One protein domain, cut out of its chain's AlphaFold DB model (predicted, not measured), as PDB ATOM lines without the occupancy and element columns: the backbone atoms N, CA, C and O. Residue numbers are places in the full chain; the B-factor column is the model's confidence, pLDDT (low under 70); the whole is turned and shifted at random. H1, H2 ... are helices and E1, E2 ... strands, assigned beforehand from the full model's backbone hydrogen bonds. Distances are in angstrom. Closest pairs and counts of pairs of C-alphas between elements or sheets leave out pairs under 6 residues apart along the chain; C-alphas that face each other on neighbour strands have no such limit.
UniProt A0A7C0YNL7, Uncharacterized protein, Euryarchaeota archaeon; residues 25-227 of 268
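AT A GLANCE: This is residues 25 to 227 of the 268 residues of an uncharacterized protein of Euryarchaeota archaeon (UniProt A0A7C0YNL7). Amid little regular structure, strands E1 E2 E5 E6 E7 E8 E11 E12 ring a closed antiparallel barrel, with the antiparallel sheet E4 E3 E10 E9 off one end and H2 over that sheet. Of 203 printed residues, 81 lie in named elements, mostly strand, in the order H1, E1 to E8, H2, E9 to E12. It is compact, with radius of gyration of the C-alphas 16.4 A and spans 47 by 37 by 33 A.

HOW THE PARTS SIT: E12, residues 221 to 227, and E1, residues 30 to 35, are antiparallel neighbours, N 32 and O 224 within hydrogen-bond range at 2.8 A. The closest C-alphas of E7, residues 143 to 151, and E9, residues 189 to 194, are Pro 145 and Met 192, 4.8 A. H2, residues 179 to 182, is on the sheet, height 7.3 A; H1, residues 25 to 28, is on the barrel.

IN THESE COORDINATES: E7 measures 22.4 A. C-alpha 25 is at (129.884, 210.955, 153.552), C-alpha 227 at (126.958, 208.076, 146.610).

THE WHOLE: The printed part has no cut; residues 51 to 85, 97 to 123 and 160 to 178 are long links. pLDDT is under 70 for 31 residues.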
ATOM      1  N   ILE A  25     130.659 211.871 154.428       60.44
ATOM      2  CA  ILE A  25     129.884 210.955 153.552       60.44
ATOM      3  C   ILE A  25     130.503 210.764 152.145       60.44
ATOM      4  O   ILE A  25     130.333 209.727 151.506       60.44
ATOM      5  N   ASP A  26     131.258 211.756 151.662       68.62
ATOM      6  CA  ASP A  26     132.079 211.671 150.454       68.62
ATOM      7  C   ASP A  26     133.058 210.474 150.424       68.62
ATOM      8  O   ASP A  26     133.343 209.986 149.330       68.62
ATOM      9  N   SER A  27     133.554 209.973 151.563       75.62
ATOM     10  CA  SER A  27     134.453 208.810 151.630       75.62
ATOM     11  C   SER A  27     133.763 207.507 151.250       75.62
ATOM     12  O   SER A  27     134.394 206.630 150.676       75.62
ATOM     13  N   SER A  28     132.447 207.417 151.439       85.81
ATOM     14  CA  SER A  28     131.633 206.275 151.019       85.81
ATOM     15  C   SER A  28     131.123 206.372 149.580       85.81
ATOM     16  O   SER A  28     130.287 205.581 149.143       85.81
ATOM     17  N   THR A  29     131.587 207.368 148.819       89.25
ATOM     18  CA  THR A  29     131.243 207.497 147.404       89.25
ATOM     19  C   THR A  29     132.140 206.611 146.548       89.25
ATOM     20  O   THR A  29     133.354 206.804 146.485       89.25
ATOM     21  N   MET A  30     131.522 205.724 145.773       92.88
ATOM     22  CA  MET A  30     132.213 204.883 144.799       92.88
ATOM     23  C   MET A  30     132.281 205.561 143.427       92.88
ATOM     24  O   MET A  30     131.324 206.204 142.976       92.88
ATOM     25  N   TYR A  31     133.407 205.375 142.737       92.94
ATOM     26  CA  TYR A  31     133.652 205.915 141.402       92.94
ATOM     27  C   TYR A  31     134.055 204.807 140.441       92.94
ATOM     28  O   TYR A  31     134.905 203.974 140.751       92.94
ATOM     29  N   PHE A  32     133.482 204.838 139.244       95.06
ATOM     30  CA  PHE A  32     133.744 203.861 138.199       95.06
ATOM     31  C   PHE A  32     133.924 204.544 136.848       95.06
ATOM     32  O   PHE A  32     133.273 205.550 136.555       95.06
ATOM     33  N   GLU A  33     134.768 203.965 136.003       95.06
ATOM     34  CA  GLU A  33     134.992 204.431 134.639       95.06
ATOM     35  C   GLU A  33     135.033 203.249 133.666       95.06
ATOM     36  O   GLU A  33     135.652 202.211 133.915       95.06
ATOM     37  N   GLY A  34     134.360 203.397 132.528       95.38
ATOM     38  CA  GLY A  34     134.416 202.403 131.465       95.38
ATOM     39  C   GLY A  34     133.348 202.594 130.398       95.38
ATOM     40  O   GLY A  34     132.702 203.637 130.315       95.38
ATOM     41  N   ALA A  35     133.185 201.587 129.545       95.31
ATOM     42  CA  ALA A  35     132.176 201.608 128.496       95.31
ATOM     43  C   ALA A  35     130.825 201.111 129.030       95.31
ATOM     44  O   ALA A  35     130.729 200.006 129.559       95.31
ATOM     45  N   LEU A  36     129.777 201.907 128.824       95.94
ATOM     46  CA  LEU A  36     128.387 201.512 129.044       95.94
ATOM     47  C   LEU A  36     127.621 201.582 127.725       95.94
ATOM     48  O   LEU A  36     127.914 202.403 126.853       95.94
ATOM     49  N   THR A  37     126.608 200.734 127.598       95.50
ATOM     50  CA  THR A  37     125.660 200.756 126.485       95.50
ATOM     51  C   THR A  37     124.345 201.355 126.978       95.50
ATOM     52  O   THR A  37     123.698 200.739 127.829       95.50
ATOM     53  N   PRO A  38     123.933 202.533 126.477       92.94
ATOM     54  CA  PRO A  38     122.607 203.074 126.753       92.94
ATOM     55  C   PRO A  38     121.525 202.111 126.265       92.94
ATOM     56  O   PRO A  38     121.619 201.577 125.156       92.94
ATOM     57  N   ASP A  39     120.489 201.906 127.069       89.62
ATOM     58  CA  ASP A  39     119.303 201.168 126.657       89.62
ATOM     59  C   ASP A  39     118.246 202.098 126.030       89.62
ATOM     60  O   ASP A  39     118.336 203.328 126.057       89.62
ATOM     61  N   VAL A  40     117.217 201.506 125.421       84.12
ATOM     62  CA  VAL A  40     116.120 202.253 124.778       84.12
ATOM     63  C   VAL A  40     115.187 202.961 125.773       84.12
ATOM     64  O   VAL A  40     114.357 203.766 125.352       84.12
ATOM     65  N   GLY A  41     115.287 202.649 127.066       84.94
ATOM     66  CA  GLY A  41     114.467 203.180 128.155       84.94
ATOM     67  C   GLY A  41     115.116 204.328 128.930       84.94
ATOM     68  O   GLY A  41     114.492 204.841 129.855       84.94
ATOM     69  N   GLY A  42     116.327 204.752 128.552       88.06
ATOM     70  CA  GLY A  42     117.084 205.798 129.247       88.06
ATOM     71  C   GLY A  42     117.969 205.286 130.388       88.06
ATOM     72  O   GLY A  42     118.525 206.100 131.121       88.06
ATOM     73  N   GLY A  43     118.106 203.970 130.536       95.06
ATOM     74  CA  GLY A  43     119.063 203.324 131.423       95.06
ATOM     75  C   GLY A  43     120.362 202.938 130.720       95.06
ATOM     76  O   GLY A  43     120.612 203.285 129.561       95.06
ATOM     77  N   TYR A  44     121.206 202.206 131.441       96.81
ATOM     78  CA  TYR A  44     122.499 201.735 130.960       96.81
ATOM     79  C   TYR A  44     122.700 200.258 131.290       96.81
ATOM     80  O   TYR A  44     122.199 199.738 132.286       96.81
ATOM     81  N   THR A  45     123.484 199.590 130.452       97.25
ATOM     82  CA  THR A  45     123.961 198.224 130.676       97.25
ATOM     83  C   THR A  45     125.462 198.156 130.461       97.25
ATOM     84  O   THR A  45     126.028 198.925 129.677       97.25
ATOM     85  N   GLY A  46     126.115 197.226 131.145       97.06
ATOM     86  CA  GLY A  46     127.546 196.982 131.006       97.06
ATOM     87  C   GLY A  46     128.258 196.886 132.343       97.06
ATOM     88  O   GLY A  46     127.655 197.032 133.402       97.06
ATOM     89  N   THR A  47     129.559 196.643 132.255       97.69
ATOM     90  CA  THR A  47     130.457 196.478 133.394       97.69
ATOM     91  C   THR A  47     131.575 197.498 133.279       97.69
ATOM     92  O   THR A  47     132.227 197.593 132.235       97.69
ATOM     93  N   ILE A  48     131.806 198.256 134.344       97.31
ATOM     94  CA  ILE A  48     132.820 199.311 134.394       97.31
ATOM     95  C   ILE A  48     133.671 199.161 135.651       97.31
ATOM     96  O   ILE A  48     133.183 198.785 136.715       97.31
ATOM     97  N   ALA A  49     134.971 199.406 135.514       96.50
ATOM     98  CA  ALA A  49     135.918 199.201 136.597       96.50
ATOM     99  C   ALA A  49     135.813 200.336 137.614       96.50
ATOM    100  O   ALA A  49     135.624 201.489 137.227       96.50
ATOM    101  N   ALA A  50     135.994 200.019 138.897       94.06
ATOM    102  CA  ALA A  50     136.235 201.051 139.891       94.06
ATOM    103  C   ALA A  50     137.506 201.830 139.521       94.06
ATOM    104  O   ALA A  50     138.464 201.265 138.974       94.06
ATOM    105  N   VAL A  51     137.494 203.125 139.802       89.38
ATOM    106  CA  VAL A  51     138.634 204.033 139.660       89.38
ATOM    107  C   VAL A  51     138.898 204.722 140.987       89.38
ATOM    108  O   VAL A  51     138.006 204.829 141.825       89.38
ATOM    109  N   ALA A  52     140.125 205.213 141.158       79.25
ATOM    110  CA  ALA A  52     140.503 205.964 142.343       79.25
ATOM    111  C   ALA A  52     139.522 207.126 142.561       79.25
ATOM    112  O   ALA A  52     139.378 208.002 141.703       79.25
ATOM    113  N   GLY A  53     138.848 207.121 143.711       67.25
ATOM    114  CA  GLY A  53     138.021 208.237 144.145       67.25
ATOM    115  C   GLY A  53     138.855 209.459 144.534       67.25
ATOM    116  O   GLY A  53     140.087 209.448 144.544       67.25
ATOM    117  N   THR A  54     138.173 210.546 144.890       55.62
ATOM    118  CA  THR A  54     138.820 211.763 145.407       55.62
ATOM    119  C   THR A  54     139.275 211.643 146.860       55.62
ATOM    120  O   THR A  54     140.012 212.511 147.329       55.62
ATOM    121  N   TYR A  55     138.853 210.599 147.578       58.22
ATOM    122  CA  TYR A  55     139.202 210.418 148.981       58.22
ATOM    123  C   TYR A  55     140.571 209.747 149.118       58.22
ATOM    124  O   TYR A  55     140.749 208.536 149.013       58.22
ATOM    125  N   TYR A  56     141.564 210.608 149.311       53.06
ATOM    126  CA  TYR A  56     142.863 210.292 149.875       53.06
ATOM    127  C   TYR A  56     142.833 210.766 151.322       53.06
ATOM    128  O   TYR A  56     142.917 211.975 151.551       53.06
ATOM    129  N   LEU A  57     142.789 209.858 152.291       49.72
ATOM    130  CA  LEU A  57     143.241 210.204 153.629       49.72
ATOM    131  C   LEU A  57     144.535 209.480 153.955       49.72
ATOM    132  O   LEU A  57     144.735 208.296 153.697       49.72
ATOM    133  N   THR A  58     145.431 210.238 154.571       49.34
ATOM    134  CA  THR A  58     146.519 209.756 155.420       49.34
ATOM    135  C   THR A  58     145.941 209.105 156.688       49.34
ATOM    136  O   THR A  58     146.250 209.543 157.797       49.34
ATOM    137  N   GLY A  59     145.039 208.138 156.508       50.22
ATOM    138  CA  GLY A  59     144.405 207.344 157.553       50.22
ATOM    139  C   GLY A  59     145.277 206.155 157.977       50.22
ATOM    140  O   GLY A  59     146.337 205.915 157.387       50.22
ATOM    141  N   PRO A  60     144.879 205.417 159.022       45.22
ATOM    142  CA  PRO A  60     145.632 204.294 159.573       45.22
ATOM    143  C   PRO A  60     145.880 203.136 158.582       45.22
ATOM    144  O   PRO A  60     146.885 202.440 158.750       45.22
ATOM    145  N   GLY A  61     145.100 202.995 157.499       52.50
ATOM    146  CA  GLY A  61     145.387 202.056 156.402       52.50
ATOM    147  C   GLY A  61     146.403 202.548 155.363       52.50
ATOM    148  O   GLY A  61     146.799 201.799 154.469       52.50
ATOM    149  N   CYS A  62     146.912 203.778 155.501       60.78
ATOM    150  CA  CYS A  62     147.975 204.323 154.664       60.78
ATOM    151  C   CYS A  62     149.164 204.843 155.491       60.78
ATOM    152  O   CYS A  62     149.294 206.036 155.788       60.78
ATOM    153  N   VAL A  63     150.116 203.962 155.806       62.16
ATOM    154  CA  VAL A  63     151.321 204.322 156.568       62.16
ATOM    155  C   VAL A  63     152.467 204.640 155.612       62.16
ATOM    156  O   VAL A  63     152.911 203.801 154.833       62.16
ATOM    157  N   ALA A  64     152.976 205.875 155.669       70.44
ATOM    158  CA  ALA A  64     154.061 206.354 154.801       70.44
ATOM    159  C   ALA A  64     153.768 206.207 153.289       70.44
ATOM    160  O   ALA A  64     154.676 205.974 152.487       70.44
ATOM    161  N   GLY A  65     152.497 206.357 152.895       69.56
ATOM    162  CA  GLY A  65     152.066 206.233 151.500       69.56
ATOM    163  C   GLY A  65     151.946 204.789 151.017       69.56
ATOM    164  O   GLY A  65     151.888 204.571 149.802       69.56
ATOM    165  N   LYS A  66     151.941 203.815 151.939       70.62
ATOM    166  CA  LYS A  66     151.780 202.396 151.642       70.62
ATOM    167  C   LYS A  66     150.574 201.772 152.347       70.62
ATOM    168  O   LYS A  66     150.356 202.042 153.525       70.62
ATOM    169  N   THR A  67     149.848 200.926 151.622       66.44
ATOM    170  CA  THR A  67     148.871 199.976 152.169       66.44
ATOM    171  C   THR A  67     149.600 198.876 152.958       66.44
ATOM    172  O   THR A  67     150.815 198.696 152.776       66.44
ATOM    173  N   PRO A  68     148.911 198.108 153.821       60.66
ATOM    174  CA  PRO A  68     149.540 197.059 154.632       60.66
ATOM    175  C   PRO A  68     150.262 195.972 153.824       60.66
ATOM    176  O   PRO A  68     151.272 195.429 154.271       60.66
ATOM    177  N   ASP A  69     149.798 195.684 152.608       64.94
ATOM    178  CA  ASP A  69     150.428 194.736 151.685       64.94
ATOM    179  C   ASP A  69     151.626 195.335 150.905       64.94
ATOM    180  O   ASP A  69     152.235 194.673 150.062       64.94
ATOM    181  N   GLY A  70     152.011 196.583 151.204       68.75
ATOM    182  CA  GLY A  70     153.194 197.259 150.670       68.75
ATOM    183  C   GLY A  70     152.981 197.998 149.344       68.75
ATOM    184  O   GLY A  70     153.952 198.502 148.748       68.75
ATOM    185  N   ARG A  71     151.741 198.106 148.857       71.06
ATOM    186  CA  ARG A  71     151.415 198.881 147.649       71.06
ATOM    187  C   ARG A  71     151.296 200.355 147.955       71.06
ATOM    188  O   ARG A  71     151.195 200.767 149.094       71.06
ATOM    189  N   THR A  72     151.413 201.180 146.923       74.56
ATOM    190  CA  THR A  72     151.203 202.622 147.075       74.56
ATOM    191  C   THR A  72     149.727 202.884 147.334       74.56
ATOM    192  O   THR A  72     148.904 202.370 146.587       74.56
ATOM    193  N   CYS A  73     149.402 203.700 148.336       69.31
ATOM    194  CA  CYS A  73     148.018 204.101 148.569       69.31
ATOM    195  C   CYS A  73     147.503 204.892 147.364       69.31
ATOM    196  O   CYS A  73     148.065 205.937 147.008       69.31
ATOM    197  N   VAL A  74     146.450 204.383 146.734       70.38
ATOM    198  CA  VAL A  74     145.837 204.981 145.541       70.38
ATOM    199  C   VAL A  74     144.367 205.362 145.752       70.38
ATOM    200  O   VAL A  74     143.654 205.570 144.779       70.38
ATOM    201  N   GLY A  75     143.937 205.507 147.010       71.81
ATOM    202  CA  GLY A  75     142.557 205.828 147.403       71.81
ATOM    203  C   GLY A  75     141.791 204.599 147.901       71.81
ATOM    204  O   GLY A  75     142.409 203.567 148.153       71.81
ATOM    205  N   GLY A  76     140.473 204.735 148.037       79.31
ATOM    206  CA  GLY A  76     139.507 203.694 148.409       79.31
ATOM    207  C   GLY A  76     138.166 204.328 148.781       79.31
ATOM    208  O   GLY A  76     137.972 205.521 148.518       79.31
ATOM    209  N   TRP A  77     137.257 203.550 149.365       83.50
ATOM    210  CA  TRP A  77     136.010 204.070 149.934       83.50
ATOM    211  C   TRP A  77     135.626 203.340 151.218       83.50
ATOM    212  O   TRP A  77     136.037 202.200 151.427       83.50
ATOM    213  N   ASP A  78     134.795 203.995 152.023       84.25
ATOM    214  CA  ASP A  78     134.243 203.434 153.257       84.25
ATOM    215  C   ASP A  78     132.845 202.859 153.028       84.25
ATOM    216  O   ASP A  78     132.038 203.418 152.273       84.25
ATOM    217  N   VAL A  79     132.508 201.772 153.707       88.62
ATOM    218  CA  VAL A  79     131.127 201.307 153.810       88.62
ATOM    219  C   VAL A  79     130.392 202.285 154.720       88.62
ATOM    220  O   VAL A  79     130.744 202.429 155.883       88.62
ATOM    221  N   TYR A  80     129.351 202.955 154.210       91.31
ATOM    222  CA  TYR A  80     128.538 203.865 155.026       91.31
ATOM    223  C   TYR A  80     127.646 203.071 155.987       91.31
ATOM    224  O   TYR A  80     126.481 202.764 155.696       91.31
ATOM    225  N   ALA A  81     128.236 202.673 157.106       91.94
ATOM    226  CA  ALA A  81     127.693 201.698 158.026       91.94
ATOM    227  C   ALA A  81     126.698 202.333 159.005       91.94
ATOM    228  O   ALA A  81     126.762 203.516 159.338       91.94
ATOM    229  N   LYS A  82     125.746 201.530 159.474       93.44
ATOM    230  CA  LYS A  82     124.649 201.983 160.326       93.44
ATOM    231  C   LYS A  82     125.127 202.347 161.728       93.44
ATOM    232  O   LYS A  82     125.546 201.451 162.463       93.44
ATOM    233  N   GLU A  83     124.984 203.607 162.143       92.00
ATOM    234  CA  GLU A  83     125.407 204.045 163.484       92.00
ATOM    235  C   GLU A  83     124.717 203.208 164.574       92.00
ATOM    236  O   GLU A  83     123.500 202.984 164.565       92.00
ATOM    237  N   GLY A  84     125.507 202.712 165.530       91.38
ATOM    238  CA  GLY A  84     125.029 201.850 166.610       91.38
ATOM    239  C   GLY A  84     124.662 200.426 166.177       91.38
ATOM    240  O   GLY A  84     124.237 199.633 167.021       91.38
ATOM    241  N   GLY A  85     124.816 200.089 164.893       92.44
ATOM    242  CA  GLY A  85     124.753 198.724 164.388       92.44
ATOM    243  C   GLY A  85     125.954 197.881 164.826       92.44
ATOM    244  O   GLY A  85     126.906 198.376 165.433       92.44
ATOM    245  N   THR A  86     125.900 196.592 164.499       91.38
ATOM    246  CA  THR A  86     127.014 195.661 164.703       91.38
ATOM    247  C   THR A  86     127.615 195.315 163.351       91.38
ATOM    248  O   THR A  86     126.900 194.799 162.499       91.38
ATOM    249  N   ALA A  87     128.906 195.574 163.176       90.38
ATOM    250  CA  ALA A  87     129.691 195.031 162.078       90.38
ATOM    251  C   ALA A  87     130.242 193.660 162.485       90.38
ATOM    252  O   ALA A  87     130.742 193.511 163.603       90.38
ATOM    253  N   TYR A  88     130.143 192.677 161.598       90.62
ATOM    254  CA  TYR A  88     130.717 191.342 161.734       90.62
ATOM    255  C   TYR A  88     131.744 191.113 160.630       90.62
ATOM    256  O   TYR A  88     131.500 191.470 159.479       90.62
ATOM    257  N   TYR A  89     132.884 190.533 160.989       85.38
ATOM    258  CA  TYR A  89     134.007 190.320 160.081       85.38
ATOM    259  C   TYR A  89     134.860 189.123 160.529       85.38
ATOM    260  O   TYR A  89     135.021 188.880 161.733       85.38
ATOM    261  N   ASP A  90     135.458 188.430 159.553       80.38
ATOM    262  CA  ASP A  90     136.441 187.345 159.748       80.38
ATOM    263  C   ASP A  90     135.913 186.221 160.659       80.38
ATOM    264  O   ASP A  90     136.568 185.789 161.609       80.38
ATOM    265  N   ASP A  91     134.654 185.834 160.441       79.94
ATOM    266  CA  ASP A  91     133.922 184.742 161.101       79.94
ATOM    267  C   ASP A  91     133.780 184.810 162.632       79.94
ATOM    268  O   ASP A  91     133.097 183.989 163.253       79.94
ATOM    269  N   ALA A  92     134.396 185.788 163.290       74.44
ATOM    270  CA  ALA A  92     134.612 185.730 164.729       74.44
ATOM    271  C   ALA A  92     134.435 187.066 165.436       74.44
ATOM    272  O   ALA A  92     134.091 187.085 166.623       74.44
ATOM    273  N   ALA A  93     134.713 188.176 164.761       74.75
ATOM    274  CA  ALA A  93     134.861 189.445 165.438       74.75
ATOM    275  C   ALA A  93     133.701 190.390 165.111       74.75
ATOM    276  O   ALA A  93     133.151 190.405 164.013       74.75
ATOM    277  N   GLN A  94     133.282 191.126 166.141       82.06
ATOM    278  CA  GLN A  94     132.154 192.044 166.083       82.06
ATOM    279  C   GLN A  94     132.561 193.397 166.657       82.06
ATOM    280  O   GLN A  94     133.226 193.462 167.696       82.06
ATOM    281  N   GLY A  95     132.132 194.462 165.992       83.12
ATOM    282  CA  GLY A  95     132.355 195.847 166.387       83.12
ATOM    283  C   GLY A  95     131.036 196.605 166.440       83.12
ATOM    284  O   GLY A  95     130.122 196.323 165.669       83.12
ATOM    285  N   THR A  96     130.911 197.556 167.365       88.94
ATOM    286  CA  THR A  96     129.802 198.518 167.324       88.94
ATOM    287  C   THR A  96     130.200 199.666 166.415       88.94
ATOM    288  O   THR A  96     131.226 200.295 166.663       88.94
ATOM    289  N   ILE A  97     129.373 199.947 165.414       87.38
ATOM    290  CA  ILE A  97     129.601 201.024 164.452       87.38
ATOM    291  C   ILE A  97     129.437 202.371 165.162       87.38
ATOM    292  O   ILE A  97     128.414 202.632 165.809       87.38
ATOM    293  N   GLY A  98     130.475 203.203 165.075       86.00
ATOM    294  CA  GLY A  98     130.523 204.529 165.676       86.00
ATOM    295  C   GLY A  98     129.715 205.578 164.911       86.00
ATOM    296  O   GLY A  98     129.143 205.327 163.854       86.00
ATOM    297  N   SER A  99     129.694 206.797 165.452       86.94
ATOM    298  CA  SER A  99     129.071 207.967 164.809       86.94
ATOM    299  C   SER A  99     129.833 208.469 163.574       86.94
ATOM    300  O   SER A  99     129.431 209.440 162.942       86.94
ATOM    301  N   ASP A 100     130.993 207.884 163.289       79.81
ATOM    302  CA  ASP A 100     131.762 208.075 162.061       79.81
ATOM    303  C   ASP A 100     131.272 207.179 160.914       79.81
ATOM    304  O   ASP A 100     131.774 207.323 159.804       79.81
ATOM    305  N   HIS A 101     130.277 206.312 161.159       85.50
ATOM    306  CA  HIS A 101     129.694 205.402 160.166       85.50
ATOM    307  C   HIS A 101     130.724 204.495 159.478       85.50
ATOM    308  O   HIS A 101     130.492 204.022 158.371       85.50
ATOM    309  N   ASP A 102     131.854 204.259 160.138       81.00
ATOM    310  CA  ASP A 102     132.924 203.389 159.673       81.00
ATOM    311  C   ASP A 102     132.573 201.931 160.021       81.00
ATOM    312  O   ASP A 102     132.384 201.575 161.198       81.00
ATOM    313  N   GLY A 103     132.467 201.083 158.990       79.56
ATOM    314  CA  GLY A 103     132.152 199.661 159.137       79.56
ATOM    315  C   GLY A 103     133.220 198.881 159.910       79.56
ATOM    316  O   GLY A 103     132.916 197.852 160.515       79.56
ATOM    317  N   TYR A 104     134.445 199.400 159.960       77.19
ATOM    318  CA  TYR A 104     135.632 198.768 160.525       77.19
ATOM    319  C   TYR A 104     136.237 199.584 161.682       77.19
ATOM    320  O   TYR A 104     137.377 199.329 162.097       77.19
ATOM    321  N   SER A 105     135.445 200.495 162.270       61.88
ATOM    322  CA  SER A 105     135.852 201.425 163.332       61.88
ATOM    323  C   SER A 105     136.776 200.800 164.399       61.88
ATOM    324  O   SER A 105     136.405 200.014 165.274       61.88
ATOM    325  N   GLY A 106     138.052 201.187 164.337       53.12
ATOM    326  CA  GLY A 106     139.000 201.160 165.452       53.12
ATOM    327  C   GLY A 106     139.780 199.873 165.751       53.12
ATOM    328  O   GLY A 106     140.865 199.999 166.319       53.12
ATOM    329  N   ALA A 107     139.311 198.668 165.416       41.06
ATOM    330  CA  ALA A 107     140.043 197.403 165.643       41.06
ATOM    331  C   ALA A 107     139.247 196.175 165.160       41.06
ATOM    332  O   ALA A 107     139.111 195.198 165.905       41.06
ATOM    333  N   GLY A 108     138.703 196.208 163.940       46.31
ATOM    334  CA  GLY A 108     138.079 195.018 163.357       46.31
ATOM    335  C   GLY A 108     139.014 193.798 163.298       46.31
ATOM    336  O   GLY A 108     140.195 193.906 163.608       46.31
ATOM    337  N   GLY A 109     138.538 192.625 162.886       48.53
ATOM    338  CA  GLY A 109     139.352 191.408 162.706       48.53
ATOM    339  C   GLY A 109     140.495 191.663 161.722       48.53
ATOM    340  O   GLY A 109     141.622 191.217 161.925       48.53
ATOM    341  N   TRP A 110     140.229 192.546 160.759       56.50
ATOM    342  CA  TRP A 110     141.196 193.120 159.829       56.50
ATOM    343  C   TRP A 110     141.978 194.323 160.403       56.50
ATOM    344  O   TRP A 110     143.060 194.641 159.916       56.50
ATOM    345  N   GLY A 111     141.482 194.932 161.485       55.47
ATOM    346  CA  GLY A 111     142.019 196.055 162.269       55.47
ATOM    347  C   GLY A 111     141.905 197.413 161.577       55.47
ATOM    348  O   GLY A 111     141.495 197.489 160.429       55.47
ATOM    349  N   ALA A 112     142.375 198.490 162.227       57.16
ATOM    350  CA  ALA A 112     142.513 199.828 161.613       57.16
ATOM    351  C   ALA A 112     143.481 199.862 160.397       57.16
ATOM    352  O   ALA A 112     143.858 200.921 159.907       57.16
ATOM    353  N   PHE A 113     143.952 198.692 159.960       58.41
ATOM    354  CA  PHE A 113     144.849 198.474 158.836       58.41
ATOM    355  C   PHE A 113     144.162 198.681 157.481       58.41
ATOM    356  O   PHE A 113     144.862 198.936 156.506       58.41
ATOM    357  N   TRP A 114     142.835 198.583 157.414       62.34
ATOM    358  CA  TRP A 114     142.055 198.691 156.179       62.34
ATOM    359  C   TRP A 114     141.115 199.893 156.245       62.34
ATOM    360  O   TRP A 114     139.921 199.746 156.092       62.34
ATOM    361  N   ASP A 115     141.679 201.066 156.542       63.34
ATOM    362  CA  ASP A 115     141.004 202.367 156.430       63.34
ATOM    363  C   ASP A 115     141.625 203.121 155.227       63.34
ATOM    364  O   ASP A 115     142.833 203.428 155.261       63.34
ATOM    365  N   PRO A 116     140.873 203.379 154.140       67.94
ATOM    366  CA  PRO A 116     139.423 203.190 154.029       67.94
ATOM    367  C   PRO A 116     139.027 201.715 153.955       67.94
ATOM    368  O   PRO A 116     139.862 200.911 153.538       67.94
ATOM    369  N   ASP A 117     137.773 201.401 154.287       74.69
ATOM    370  CA  ASP A 117     137.226 200.033 154.413       74.69
ATOM    371  C   ASP A 117     137.526 199.135 153.210       74.69
ATOM    372  O   ASP A 117     137.802 197.941 153.340       74.69
ATOM    373  N   VAL A 118     137.502 199.733 152.017       82.62
ATOM    374  CA  VAL A 118     137.810 199.082 150.745       82.62
ATOM    375  C   VAL A 118     139.009 199.780 150.094       82.62
ATOM    376  O   VAL A 118     138.861 200.565 149.144       82.62
ATOM    377  N   PRO A 119     140.237 199.546 150.590       77.88
ATOM    378  CA  PRO A 119     141.438 200.175 150.046       77.88
ATOM    379  C   PRO A 119     141.971 199.418 148.822       77.88
ATOM    380  O   PRO A 119     142.861 199.906 148.131       77.88
ATOM    381  N   ASP A 120     141.419 198.238 148.546       80.12
ATOM    382  CA  ASP A 120     141.674 197.365 147.404       80.12
ATOM    383  C   ASP A 120     140.631 197.581 146.288       80.12
ATOM    384  O   ASP A 120     140.358 196.700 145.467       80.12
ATOM    385  N   TRP A 121     140.061 198.791 146.236       87.06
ATOM    386  CA  TRP A 121     139.066 199.232 145.263       87.06
ATOM    387  C   TRP A 121     139.411 198.861 143.817       87.06
ATOM    388  O   TRP A 121     138.511 198.642 143.006       87.06
ATOM    389  N   GLU A 122     140.696 198.765 143.445       87.88
ATOM    390  CA  GLU A 122     141.102 198.415 142.084       87.88
ATOM    391  C   GLU A 122     140.654 197.009 141.670       87.88
ATOM    392  O   GLU A 122     140.614 196.702 140.472       87.88
ATOM    393  N   TYR A 123     140.285 196.164 142.629       91.94
ATOM    394  CA  TYR A 123     139.708 194.851 142.392       91.94
ATOM    395  C   TYR A 123     138.204 194.878 142.199       91.94
ATOM    396  O   TYR A 123     137.652 193.859 141.822       91.94
ATOM    397  N   TYR A 124     137.544 196.021 142.323       95.69
ATOM    398  CA  TYR A 124     136.103 196.108 142.160       95.69
ATOM    399  C   TYR A 124     135.680 196.647 140.793       95.69
ATOM    400  O   TYR A 124     136.404 197.370 140.090       95.69
ATOM    401  N   GLN A 125     134.474 196.272 140.394       97.88
ATOM    402  CA  GLN A 125     133.746 196.778 139.235       97.88
ATOM    403  C   GLN A 125     132.262 196.898 139.588       97.88
ATOM    404  O   GLN A 125     131.799 196.241 140.517       97.88
ATOM    405  N   VAL A 126     131.513 197.696 138.832       98.50
ATOM    406  CA  VAL A 126     130.047 197.677 138.893       98.50
ATOM    407  C   VAL A 126     129.483 197.164 137.578       98.50
ATOM    408  O   VAL A 126     129.921 197.571 136.497       98.50
ATOM    409  N   THR A 127     128.507 196.267 137.675       98.50
ATOM    410  CA  THR A 127     127.755 195.736 136.538       98.50
ATOM    411  C   THR A 127     126.303 196.191 136.615       98.50
ATOM    412  O   THR A 127     125.647 196.005 137.634       98.50
ATOM    413  N   PHE A 128     125.777 196.725 135.513       98.25
ATOM    414  CA  PHE A 128     124.356 197.014 135.324       98.25
ATOM    415  C   PHE A 128     123.761 196.058 134.282       98.25
ATOM    416  O   PHE A 128     124.238 196.002 133.144       98.25
ATOM    417  N   SER A 129     122.719 195.311 134.651       96.81
ATOM    418  CA  SER A 129     122.021 194.376 133.753       96.81
ATOM    419  C   SER A 129     120.586 194.163 134.208       96.81
ATOM    420  O   SER A 129     120.350 194.012 135.396       96.81
ATOM    421  N   ASP A 130     119.633 194.117 133.277       94.50
ATOM    422  CA  ASP A 130     118.244 193.695 133.536       94.50
ATOM    423  C   ASP A 130     117.546 194.417 134.709       94.50
ATOM    424  O   ASP A 130     116.794 193.817 135.476       94.50
ATOM    425  N   GLY A 131     117.795 195.724 134.860       95.75
ATOM    426  CA  GLY A 131     117.239 196.522 135.961       95.75
ATOM    427  C   GLY A 131     117.875 196.234 137.325       95.75
ATOM    428  O   GLY A 131     117.311 196.600 138.354       95.75
ATOM    429  N   LYS A 132     119.040 195.585 137.337       98.06
ATOM    430  CA  LYS A 132     119.851 195.293 138.515       98.06
ATOM    431  C   LYS A 132     121.217 195.974 138.436       98.06
ATOM    432  O   LYS A 132     121.710 196.280 137.345       98.06
ATOM    433  N   TRP A 133     121.817 196.182 139.599       98.62
ATOM    434  CA  TRP A 133     123.205 196.596 139.768       98.62
ATOM    435  C   TRP A 133     123.937 195.598 140.671       98.62
ATOM    436  O   TRP A 133     123.314 194.957 141.516       98.62
ATOM    437  N   TYR A 134     125.246 195.467 140.469       98.50
ATOM    438  CA  TYR A 134     126.106 194.550 141.213       98.50
ATOM    439  C   TYR A 134     127.463 195.211 141.434       98.50
ATOM    440  O   TYR A 134     128.132 195.529 140.447       98.50
ATOM    441  N   LEU A 135     127.870 195.417 142.684       98.31
ATOM    442  CA  LEU A 135     129.263 195.700 143.019       98.31
ATOM    443  C   LEU A 135     129.999 194.366 143.110       98.31
ATOM    444  O   LEU A 135     129.631 193.524 143.915       98.31
ATOM    445  N   GLU A 136     131.027 194.165 142.295       97.31
ATOM    446  CA  GLU A 136     131.661 192.857 142.126       97.31
ATOM    447  C   GLU A 136     133.169 192.938 142.334       97.31
ATOM    448  O   GLU A 136     133.839 193.802 141.764       97.31
ATOM    449  N   TYR A 137     133.715 191.960 143.048       95.12
ATOM    450  CA  TYR A 137     135.139 191.674 143.090       95.12
ATOM    451  C   TYR A 137     135.562 190.950 141.800       95.12
ATOM    452  O   TYR A 137     135.107 189.841 141.494       95.12
ATOM    453  N   LYS A 138     136.436 191.586 141.019       93.56
ATOM    454  CA  LYS A 138     136.957 191.127 139.726       93.56
ATOM    455  C   LYS A 138     137.549 189.728 139.844       93.56
ATOM    456  O   LYS A 138     138.372 189.437 140.707       93.56
ATOM    457  N   GLY A 139     137.207 188.882 138.880       92.50
ATOM    458  CA  GLY A 139     137.732 187.529 138.775       92.50
ATOM    459  C   GLY A 139     136.702 186.579 138.185       92.50
ATOM    460  O   GLY A 139     135.647 186.996 137.722       92.50
ATOM    461  N   GLU A 140     137.016 185.287 138.204       91.81
ATOM    462  CA  GLU A 140     136.099 184.241 137.732       91.81
ATOM    463  C   GLU A 140     134.884 184.063 138.655       91.81
ATOM    464  O   GLU A 140     133.808 183.670 138.207       91.81
ATOM    465  N   ALA A 141     135.058 184.361 139.943       94.25
ATOM    466  CA  ALA A 141     134.046 184.139 140.964       94.25
ATOM    467  C   ALA A 141     132.988 185.250 141.027       94.25
ATOM    468  O   ALA A 141     131.832 184.956 141.317       94.25
ATOM    469  N   LEU A 142     133.366 186.500 140.724       96.31
ATOM    470  CA  LEU A 142     132.488 187.677 140.805       96.31
ATOM    471  C   LEU A 142     131.748 187.746 142.153       96.31
ATOM    472  O   LEU A 142     130.516 187.720 142.199       96.31
ATOM    473  N   GLY A 143     132.510 187.752 143.253       97.19
ATOM    474  CA  GLY A 143     131.946 187.926 144.594       97.19
ATOM    475  C   GLY A 143     131.282 189.294 144.697       97.19
ATOM    476  O   GLY A 143     131.877 190.286 144.285       97.19
ATOM    477  N   THR A 144     130.040 189.331 145.155       97.50
ATOM    478  CA  THR A 144     129.148 190.486 145.052       97.50
ATOM    479  C   THR A 144     128.670 190.866 146.452       97.50
ATOM    480  O   THR A 144     127.626 190.363 146.865       97.50
ATOM    481  N   PRO A 145     129.424 191.708 147.189       96.75
ATOM    482  CA  PRO A 145     129.067 192.082 148.558       96.75
ATOM    483  C   PRO A 145     127.842 192.995 148.652       96.75
ATOM    484  O   PRO A 145     127.273 193.154 149.726       96.75
ATOM    485  N   MET A 146     127.475 193.637 147.539       97.94
ATOM    486  CA  MET A 146     126.309 194.507 147.432       97.94
ATOM    487  C   MET A 146     125.689 194.383 146.036       97.94
ATOM    488  O   MET A 146     126.387 194.454 145.013       97.94
ATOM    489  N   SER A 147     124.378 194.180 145.975       98.50
ATOM    490  CA  SER A 147     123.597 194.215 144.745       98.50
ATOM    491  C   SER A 147     122.108 194.473 144.974       98.50
ATOM    492  O   SER A 147     121.523 194.257 146.035       98.50
ATOM    493  N   GLY A 148     121.424 194.881 143.910       98.25
ATOM    494  CA  GLY A 148     119.978 194.987 143.975       98.25
ATOM    495  C   GLY A 148     119.360 195.722 142.812       98.25
ATOM    496  O   GLY A 148     119.815 195.625 141.672       98.25
ATOM    497  N   THR A 149     118.254 196.407 143.077       98.31
ATOM    498  CA  THR A 149     117.431 197.035 142.038       98.31
ATOM    499  C   THR A 149     118.035 198.352 141.570       98.31
ATOM    500  O   THR A 149     118.345 199.224 142.372       98.31
ATOM    501  N   MET A 150     118.151 198.528 140.255       98.06
ATOM    502  CA  MET A 150     118.532 199.795 139.638       98.06
ATOM    503  C   MET A 150     117.298 200.485 139.055       98.06
ATOM    504  O   MET A 150     116.713 200.028 138.071       98.06
ATOM    505  N   ASN A 151     116.924 201.627 139.626       96.88
ATOM    506  CA  ASN A 151     115.881 202.495 139.099       96.88
ATOM    507  C   ASN A 151     116.500 203.658 138.314       96.88
ATOM    508  O   ASN A 151     116.889 204.679 138.880       96.88
ATOM    509  N   TRP A 152     116.555 203.520 136.989       96.25
ATOM    510  CA  TRP A 152     117.089 204.551 136.091       96.25
ATOM    511  C   TRP A 152     116.241 205.828 136.014       96.25
ATOM    512  O   TRP A 152     116.746 206.863 135.599       96.25
ATOM    513  N   VAL A 153     114.967 205.795 136.427       94.94
ATOM    514  CA  VAL A 153     114.112 206.995 136.432       94.94
ATOM    515  C   VAL A 153     114.474 207.906 137.601       94.94
ATOM    516  O   VAL A 153     114.613 209.112 137.416       94.94
ATOM    517  N   SER A 154     114.632 207.340 138.799       95.12
ATOM    518  CA  SER A 154     115.061 208.087 139.989       95.12
ATOM    519  C   SER A 154     116.579 208.176 140.134       95.12
ATOM    520  O   SER A 154     117.051 208.866 141.036       95.12
ATOM    521  N   MET A 155     117.327 207.487 139.266       96.62
ATOM    522  CA  MET A 155     118.779 207.332 139.346       96.62
ATOM    523  C   MET A 155     119.221 206.797 140.717       96.62
ATOM    524  O   MET A 155     120.103 207.354 141.368       96.62
ATOM    525  N   TYR A 156     118.571 205.721 141.167       97.00
ATOM    526  CA  TYR A 156     118.783 205.124 142.484       97.00
ATOM    527  C   TYR A 156     119.059 203.623 142.379       97.00
ATOM    528  O   TYR A 156     118.297 202.896 141.739       97.00
ATOM    529  N   ALA A 157     120.142 203.181 143.011       98.06
ATOM    530  CA  ALA A 157     120.544 201.788 143.148       98.06
ATOM    531  C   ALA A 157     120.247 201.330 144.581       98.06
ATOM    532  O   ALA A 157     120.922 201.756 145.512       98.06
ATOM    533  N   GLU A 158     119.214 200.516 144.765       97.81
ATOM    534  CA  GLU A 158     118.786 199.999 146.070       97.81
ATOM    535  C   GLU A 158     119.468 198.659 146.357       97.81
ATOM    536  O   GLU A 158     119.509 197.802 145.471       97.81
ATOM    537  N   GLU A 159     119.985 198.478 147.571       97.69
ATOM    538  CA  GLU A 159     120.610 197.237 148.035       97.69
ATOM    539  C   GLU A 159     119.533 196.251 148.495       97.69
ATOM    540  O   GLU A 159     119.040 196.329 149.617       97.69
ATOM    541  N   THR A 160     119.121 195.336 147.621       97.81
ATOM    542  CA  THR A 160     117.943 194.481 147.864       97.81
ATOM    543  C   THR A 160     118.259 193.002 147.967       97.81
ATOM    544  O   THR A 160     117.354 192.218 148.265       97.81
ATOM    545  N   ASP A 161     119.481 192.606 147.633       97.75
ATOM    546  CA  ASP A 161     119.846 191.211 147.453       97.75
ATOM    547  C   ASP A 161     120.762 190.751 148.609       97.75
ATOM    548  O   ASP A 161     121.056 191.504 149.532       97.75
ATOM    549  N   VAL A 162     121.100 189.463 148.624       96.69
ATOM    550  CA  VAL A 162     122.023 188.855 149.597       96.69
ATOM    551  C   VAL A 162     123.383 188.714 148.921       96.69
ATOM    552  O   VAL A 162     123.436 188.417 147.717       96.69
ATOM    553  N   GLY A 163     124.452 188.865 149.698       96.31
ATOM    554  CA  GLY A 163     125.822 188.589 149.287       96.31
ATOM    555  C   GLY A 163     125.961 187.273 148.538       96.31
ATOM    556  O   GLY A 163     125.442 186.245 148.974       96.31
ATOM    557  N   SER A 164     126.612 187.277 147.376       96.56
ATOM    558  CA  SER A 164     126.763 186.039 146.601       96.56
ATOM    559  C   SER A 164     127.861 186.092 145.546       96.56
ATOM    560  O   SER A 164     128.357 187.146 145.157       96.56
ATOM    561  N   TYR A 165     128.223 184.925 145.018       97.31
ATOM    562  CA  TYR A 165     129.035 184.816 143.808       97.31
ATOM    563  C   TYR A 165     128.142 184.730 142.571       97.31
ATOM    564  O   TYR A 165     127.308 183.830 142.454       97.31
ATOM    565  N   ARG A 166     128.357 185.618 141.596       96.19
ATOM    566  CA  ARG A 166     127.667 185.546 140.294       96.19
ATOM    567  C   ARG A 166     128.366 184.637 139.288       96.19
ATOM    568  O   ARG A 166     127.763 184.243 138.287       96.19
ATOM    569  N   GLY A 167     129.640 184.346 139.526       95.31
ATOM    570  CA  GLY A 167     130.463 183.456 138.725       95.31
ATOM    571  C   GLY A 167     130.556 182.056 139.326       95.31
ATOM    572  O   GLY A 167     129.596 181.517 139.875       95.31
ATOM    573  N   THR A 168     131.728 181.439 139.192       95.31
ATOM    574  CA  THR A 168     131.984 180.131 139.809       95.31
ATOM    575  C   THR A 168     132.370 180.323 141.269       95.31
ATOM    576  O   THR A 168     133.409 180.915 141.553       95.31
ATOM    577  N   VAL A 169     131.546 179.801 142.183       95.81
ATOM    578  CA  VAL A 169     131.836 179.795 143.624       95.81
ATOM    579  C   VAL A 169     133.193 179.110 143.848       95.81
ATOM    580  O   VAL A 169     133.370 177.963 143.417       95.81
ATOM    581  N   PRO A 170     134.169 179.785 144.474       94.12
ATOM    582  CA  PRO A 170     135.466 179.190 144.746       94.12
ATOM    583  C   PRO A 170     135.360 177.960 145.655       94.12
ATOM    584  O   PRO A 170     134.473 177.853 146.496       94.12
ATOM    585  N   ALA A 171     136.324 177.046 145.539       91.25
ATOM    586  CA  ALA A 171     136.466 175.958 146.497       91.25
ATOM    587  C   ALA A 171     137.100 176.489 147.798       91.25
ATOM    588  O   ALA A 171     138.321 176.495 147.935       91.25
ATOM    589  N   GLY A 172     136.270 176.940 148.733       90.69
ATOM    590  CA  GLY A 172     136.628 177.290 150.111       90.69
ATOM    591  C   GLY A 172     135.516 176.822 151.047       90.69
ATOM    592  O   GLY A 172     134.373 176.729 150.608       90.69
ATOM    593  N   SER A 173     135.843 176.463 152.291       90.62
ATOM    594  CA  SER A 173     134.811 176.107 153.280       90.62
ATOM    595  C   SER A 173     133.882 177.273 153.577       90.62
ATOM    596  O   SER A 173     132.701 177.029 153.782       90.62
ATOM    597  N   ASP A 174     134.436 178.480 153.509       89.44
ATOM    598  CA  ASP A 174     133.785 179.713 153.949       89.44
ATOM    599  C   ASP A 174     133.132 180.440 152.758       89.44
ATOM    600  O   ASP A 174     132.403 181.406 152.906       89.44
ATOM    601  N   ALA A 175     133.359 179.969 151.523       93.25
ATOM    602  CA  ALA A 175     132.778 180.591 150.340       93.25
ATOM    603  C   ALA A 175     131.274 180.287 150.250       93.25
ATOM    604  O   ALA A 175     130.887 179.170 149.883       93.25
ATOM    605  N   ASN A 176     130.440 181.306 150.472       91.00
ATOM    606  CA  ASN A 176     128.976 181.214 150.399       91.00
ATOM    607  C   ASN A 176     128.396 180.157 151.363       91.00
ATOM    608  O   ASN A 176     127.505 179.382 150.985       91.00
ATOM    609  N   ASP A 177     128.932 180.089 152.579       92.69
ATOM    610  CA  ASP A 177     128.510 179.158 153.629       92.69
ATOM    611  C   ASP A 177     127.311 179.659 154.459       92.69
ATOM    612  O   ASP A 177     126.627 178.851 155.100       92.69
ATOM    613  N   GLY A 178     126.973 180.947 154.342       93.88
ATOM    614  CA  GLY A 178     125.845 181.611 154.979       93.88
ATOM    615  C   GLY A 178     126.171 182.297 156.305       93.88
ATOM    616  O   GLY A 178     125.234 182.770 156.961       93.88
ATOM    617  N   ASP A 179     127.435 182.355 156.724       94.81
ATOM    618  CA  ASP A 179     127.810 182.935 158.014       94.81
ATOM    619  C   ASP A 179     127.536 184.445 158.073       94.81
ATOM    620  O   ASP A 179     127.031 184.933 159.092       94.81
ATOM    621  N   ALA A 180     127.720 185.189 156.983       94.75
ATOM    622  CA  ALA A 180     127.359 186.602 156.916       94.75
ATOM    623  C   ALA A 180     125.855 186.819 157.169       94.75
ATOM    624  O   ALA A 180     125.462 187.602 158.041       94.75
ATOM    625  N   VAL A 181     124.989 186.039 156.513       95.62
ATOM    626  CA  VAL A 181     123.527 186.087 156.718       95.62
ATOM    627  C   VAL A 181     123.147 185.764 158.165       95.62
ATOM    628  O   VAL A 181     122.270 186.414 158.742       95.62
ATOM    629  N   LEU A 182     123.805 184.783 158.791       95.19
ATOM    630  CA  LEU A 182     123.565 184.433 160.197       95.19
ATOM    631  C   LEU A 182     123.948 185.558 161.169       95.19
ATOM    632  O   LEU A 182     123.405 185.613 162.277       95.19
ATOM    633  N   ASN A 183     124.830 186.466 160.752       94.69
ATOM    634  CA  ASN A 183     125.350 187.566 161.557       94.69
ATOM    635  C   ASN A 183     124.786 188.943 161.168       94.69
ATOM    636  O   ASN A 183     125.310 189.969 161.600       94.69
ATOM    637  N   GLY A 184     123.666 188.978 160.440       93.38
ATOM    638  CA  GLY A 184     122.947 190.216 160.127       93.38
ATOM    639  C   GLY A 184     123.172 190.750 158.715       93.38
ATOM    640  O   GLY A 184     122.751 191.873 158.441       93.38
ATOM    641  N   GLY A 185     123.794 189.955 157.839       94.56
ATOM    642  CA  GLY A 185     123.855 190.202 156.402       94.56
ATOM    643  C   GLY A 185     122.487 190.096 155.718       94.56
ATOM    644  O   GLY A 185     121.458 189.796 156.338       94.56
ATOM    645  N   GLY A 186     122.484 190.337 154.414       96.12
ATOM    646  CA  GLY A 186     121.316 190.389 153.548       96.12
ATOM    647  C   GLY A 186     121.028 191.798 153.019       96.12
ATOM    648  O   GLY A 186     121.915 192.649 153.005       96.12
ATOM    649  N   PRO A 187     119.779 192.072 152.600       96.69
ATOM    650  CA  PRO A 187     119.415 193.366 152.030       96.69
ATOM    651  C   PRO A 187     119.753 194.531 152.967       96.69
ATOM    652  O   PRO A 187     119.479 194.470 154.170       96.69
ATOM    653  N   HIS A 188     120.267 195.618 152.391       96.06
ATOM    654  CA  HIS A 188     120.789 196.795 153.096       96.06
ATOM    655  C   HIS A 188     122.022 196.525 153.977       96.06
ATOM    656  O   HIS A 188     122.207 197.192 155.002       96.06
ATOM    657  N   ALA A 189     122.865 195.569 153.597       96.31
ATOM    658  CA  ALA A 189     124.155 195.324 154.227       96.31
ATOM    659  C   ALA A 189     125.254 195.155 153.169       96.31
ATOM    660  O   ALA A 189     124.991 194.721 152.052       96.31
ATOM    661  N   TRP A 190     126.491 195.467 153.551       95.00
ATOM    662  CA  TRP A 190     127.648 194.807 152.960       95.00
ATOM    663  C   TRP A 190     127.667 193.383 153.503       95.00
ATOM    664  O   TRP A 190     127.801 193.185 154.711       95.00
ATOM    665  N   ASP A 191     127.472 192.411 152.627       95.56
ATOM    666  CA  ASP A 191     127.236 191.018 152.985       95.56
ATOM    667  C   ASP A 191     128.034 190.139 152.038       95.56
ATOM    668  O   ASP A 191     127.775 190.141 150.837       95.56
ATOM    669  N   MET A 192     129.029 189.414 152.541       95.31
ATOM    670  CA  MET A 192     129.748 188.463 151.706       95.31
ATOM    671  C   MET A 192     130.427 187.373 152.520       95.31
ATOM    672  O   MET A 192     131.163 187.648 153.461       95.31
ATOM    673  N   ASP A 193     130.250 186.139 152.061       94.94
ATOM    674  CA  ASP A 193     130.974 184.960 152.522       94.94
ATOM    675  C   ASP A 193     132.156 184.698 151.577       94.94
ATOM    676  O   ASP A 193     132.012 184.062 150.519       94.94
ATOM    677  N   TRP A 194     133.322 185.262 151.896       93.19
ATOM    678  CA  TRP A 194     134.525 185.101 151.086       93.19
ATOM    679  C   TRP A 194     135.210 183.759 151.361       93.19
ATOM    680  O   TRP A 194     135.023 183.120 152.384       93.19
ATOM    681  N   THR A 195     136.153 183.359 150.503       90.81
ATOM    682  CA  THR A 195     137.031 182.201 150.789       90.81
ATOM    683  C   THR A 195     137.960 182.380 151.992       90.81
ATOM    684  O   THR A 195     138.731 181.472 152.299       90.81
ATOM    685  N   TRP A 196     137.995 183.578 152.567       87.75
ATOM    686  CA  TRP A 196     138.883 183.976 153.654       87.75
ATOM    687  C   TRP A 196     138.103 184.554 154.841       87.75
ATOM    688  O   TRP A 196     138.692 185.280 155.634       87.75
ATOM    689  N   GLY A 197     136.803 184.261 154.919       90.12
ATOM    690  CA  GLY A 197     135.914 184.671 155.999       90.12
ATOM    691  C   GLY A 197     134.717 185.486 155.519       90.12
ATOM    692  O   GLY A 197     134.688 185.992 154.392       90.12
ATOM    693  N   SER A 198     133.747 185.632 156.406       92.00
ATOM    694  CA  SER A 198     132.478 186.297 156.160       92.00
ATOM    695  C   SER A 198     132.415 187.689 156.776       92.00
ATOM    696  O   SER A 198     133.010 187.982 157.819       92.00
ATOM    697  N   GLU A 199     131.668 188.566 156.115       92.06
ATOM    698  CA  GLU A 199     131.448 189.949 156.516       92.06
ATOM    699  C   GLU A 199     129.962 190.286 156.454       92.06
ATOM    700  O   GLU A 199     129.295 190.001 155.463       92.06
ATOM    701  N   ALA A 200     129.453 190.929 157.502       94.75
ATOM    702  CA  ALA A 200     128.104 191.472 157.542       94.75
ATOM    703  C   ALA A 200     128.121 192.839 158.228       94.75
ATOM    704  O   ALA A 200     128.316 192.943 159.442       94.75
ATOM    705  N   ILE A 201     127.922 193.899 157.449       94.06
ATOM    706  CA  ILE A 201     127.950 195.282 157.925       94.06
ATOM    707  C   ILE A 201     126.649 195.962 157.489       94.06
ATOM    708  O   ILE A 201     126.467 196.232 156.301       94.06
ATOM    709  N   PRO A 202     125.718 196.251 158.417       95.69
ATOM    710  CA  PRO A 202     124.475 196.923 158.068       95.69
ATOM    711  C   PRO A 202     124.765 198.338 157.565       95.69
ATOM    712  O   PRO A 202     125.543 199.068 158.179       95.69
ATOM    713  N   MET A 203     124.101 198.750 156.491       94.75
ATOM    714  CA  MET A 203     124.251 200.086 155.922       94.75
ATOM    715  C   MET A 203     123.321 201.092 156.602       94.75
ATOM    716  O   MET A 203     122.188 200.775 156.974       94.75
ATOM    717  N   GLU A 204     123.780 202.336 156.734       94.44
ATOM    718  CA  GLU A 204     122.948 203.446 157.215       94.44
ATOM    719  C   GLU A 204     121.855 203.788 156.189       94.44
ATOM    720  O   GLU A 204     120.696 204.005 156.538       94.44
ATOM    721  N   CYS A 205     122.216 203.774 154.902       93.62
ATOM    722  CA  CYS A 205     121.305 204.023 153.793       93.62
ATOM    723  C   CYS A 205     121.053 202.744 152.988       93.62
ATOM    724  O   CYS A 205     121.962 201.964 152.738       93.62
ATOM    725  N   GLN A 206     119.827 202.576 152.498       94.19
ATOM    726  CA  GLN A 206     119.392 201.395 151.739       94.19
ATOM    727  C   GLN A 206     119.906 201.350 150.288       94.19
ATOM    728  O   GLN A 206     119.455 200.529 149.495       94.19
ATOM    729  N   GLY A 207     120.784 202.270 149.889       95.44
ATOM    730  CA  GLY A 207     121.228 202.371 148.507       95.44
ATOM    731  C   GLY A 207     121.970 203.659 148.180       95.44
ATOM    732  O   GLY A 207     122.398 204.418 149.056       95.44
ATOM    733  N   PHE A 208     122.110 203.897 146.879       96.62
ATOM    734  CA  PHE A 208     122.991 204.906 146.311       96.62
ATOM    735  C   PHE A 208     122.281 205.768 145.270       96.62
ATOM    736  O   PHE A 208     121.569 205.274 144.392       96.62
ATOM    737  N   GLU A 209     122.538 207.071 145.309       96.25
ATOM    738  CA  GLU A 209     122.323 207.948 144.165       96.25
ATOM    739  C   GLU A 209     123.360 207.654 143.087       96.25
ATOM    740  O   GLU A 209     124.565 207.674 143.349       96.25
ATOM    741  N   VAL A 210     122.891 207.431 141.864       97.12
ATOM    742  CA  VAL A 210     123.731 207.112 140.715       97.12
ATOM    743  C   VAL A 210     123.820 208.326 139.801       97.12
ATOM    744  O   VAL A 210     122.824 208.827 139.297       97.12
ATOM    745  N   THR A 211     125.028 208.798 139.527       96.31
ATOM    746  CA  THR A 211     125.271 209.822 138.503       96.31
ATOM    747  C   THR A 211     126.080 209.214 137.374       96.31
ATOM    748  O   THR A 211     127.181 208.727 137.608       96.31
ATOM    749  N   VAL A 212     125.568 209.287 136.144       95.94
ATOM    750  CA  VAL A 212     126.269 208.835 134.933       95.94
ATOM    751  C   VAL A 212     126.632 210.056 134.093       95.94
ATOM    752  O   VAL A 212     125.757 210.801 133.659       95.94
ATOM    753  N   THR A 213     127.923 210.274 133.855       94.94
ATOM    754  CA  THR A 213     128.425 211.377 133.023       94.94
ATOM    755  C   THR A 213     129.265 210.821 131.885       94.94
ATOM    756  O   THR A 213     130.270 210.154 132.120       94.94
ATOM    757  N   GLN A 214     128.888 211.113 130.641       92.56
ATOM    758  CA  GLN A 214     129.704 210.740 129.487       92.56
ATOM    759  C   GLN A 214     131.040 211.496 129.517       92.56
ATOM    760  O   GLN A 214     131.073 212.719 129.679       92.56
ATOM    761  N   ASN A 215     132.149 210.779 129.340       86.50
ATOM    762  CA  ASN A 215     133.461 211.393 129.218       86.50
ATOM    763  C   ASN A 215     133.566 212.093 127.855       86.50
ATOM    764  O   ASN A 215     133.615 211.457 126.809       86.50
ATOM    765  N   SER A 216     133.600 213.427 127.859       79.06
ATOM    766  CA  SER A 216     133.684 214.222 126.623       79.06
ATOM    767  C   SER A 216     135.007 214.074 125.858       79.06
ATOM    768  O   SER A 216     135.105 214.531 124.721       79.06
ATOM    769  N   LEU A 217     136.030 213.475 126.477       77.75
ATOM    770  CA  LEU A 217     137.367 213.317 125.899       77.75
ATOM    771  C   LEU A 217     137.586 211.943 125.258       77.75
ATOM    772  O   LEU A 217     138.538 211.780 124.495       77.75
ATOM    773  N   THR A 218     136.729 210.966 125.553       73.38
ATOM    774  CA  THR A 218     136.830 209.604 125.031       73.38
ATOM    775  C   THR A 218     135.466 209.126 124.548       73.38
ATOM    776  O   THR A 218     134.508 209.005 125.313       73.38
ATOM    777  N   ASP A 219     135.370 208.840 123.250       75.94
ATOM    778  CA  ASP A 219     134.135 208.326 122.669       75.94
ATOM    779  C   ASP A 219     133.731 207.013 123.359       75.94
ATOM    780  O   ASP A 219     134.470 206.029 123.354       75.94
ATOM    781  N   GLY A 220     132.533 207.004 123.948       79.88
ATOM    782  CA  GLY A 220     131.916 205.808 124.524       79.88
ATOM    783  C   GLY A 220     132.336 205.449 125.952       79.88
ATOM    784  O   GLY A 220     131.920 204.396 126.431       79.88
ATOM    785  N   THR A 221     133.111 206.287 126.649       93.00
ATOM    786  CA  THR A 221     133.410 206.091 128.080       93.00
ATOM    787  C   THR A 221     132.470 206.914 128.959       93.00
ATOM    788  O   THR A 221     132.093 208.036 128.616       93.00
ATOM    789  N   TYR A 222     132.117 206.372 130.119       95.06
ATOM    790  CA  TYR A 222     131.275 207.002 131.126       95.06
ATOM    791  C   TYR A 222     131.974 206.979 132.479       95.06
ATOM    792  O   TYR A 222     132.627 205.997 132.824       95.06
ATOM    793  N   ASN A 223     131.781 208.055 133.234       94.81
ATOM    794  CA  ASN A 223     132.074 208.128 134.655       94.81
ATOM    795  C   ASN A 223     130.778 207.868 135.415       94.81
ATOM    796  O   ASN A 223     129.776 208.549 135.172       94.81
ATOM    797  N   VAL A 224     130.803 206.909 136.330       95.88
ATOM    798  CA  VAL A 224     129.689 206.618 137.227       95.88
ATOM    799  C   VAL A 224     130.115 206.926 138.651       95.88
ATOM    800  O   VAL A 224     131.133 206.430 139.122       95.88
ATOM    801  N   LYS A 225     129.327 207.760 139.325       94.94
ATOM    802  CA  LYS A 225     129.440 208.047 140.756       94.94
ATOM    803  C   LYS A 225     128.252 207.400 141.460       94.94
ATOM    804  O   LYS A 225     127.120 207.634 141.041       94.94
ATOM    805  N   MET A 226     128.506 206.635 142.515       96.00
ATOM    806  CA  MET A 226     127.481 206.058 143.387       96.00
ATOM    807  C   MET A 226     127.710 206.570 144.808       96.00
ATOM    808  O   MET A 226     128.688 206.192 145.444       96.00
ATOM    809  N   ALA A 227     126.850 207.471 145.280       93.25
ATOM    810  CA  ALA A 227     126.958 208.076 146.610       93.25
ATOM    811  C   ALA A 227     125.824 207.572 147.511       93.25
ATOM    812  O   ALA A 227     124.687 207.534 147.033       93.25
TER     813      ALA A 227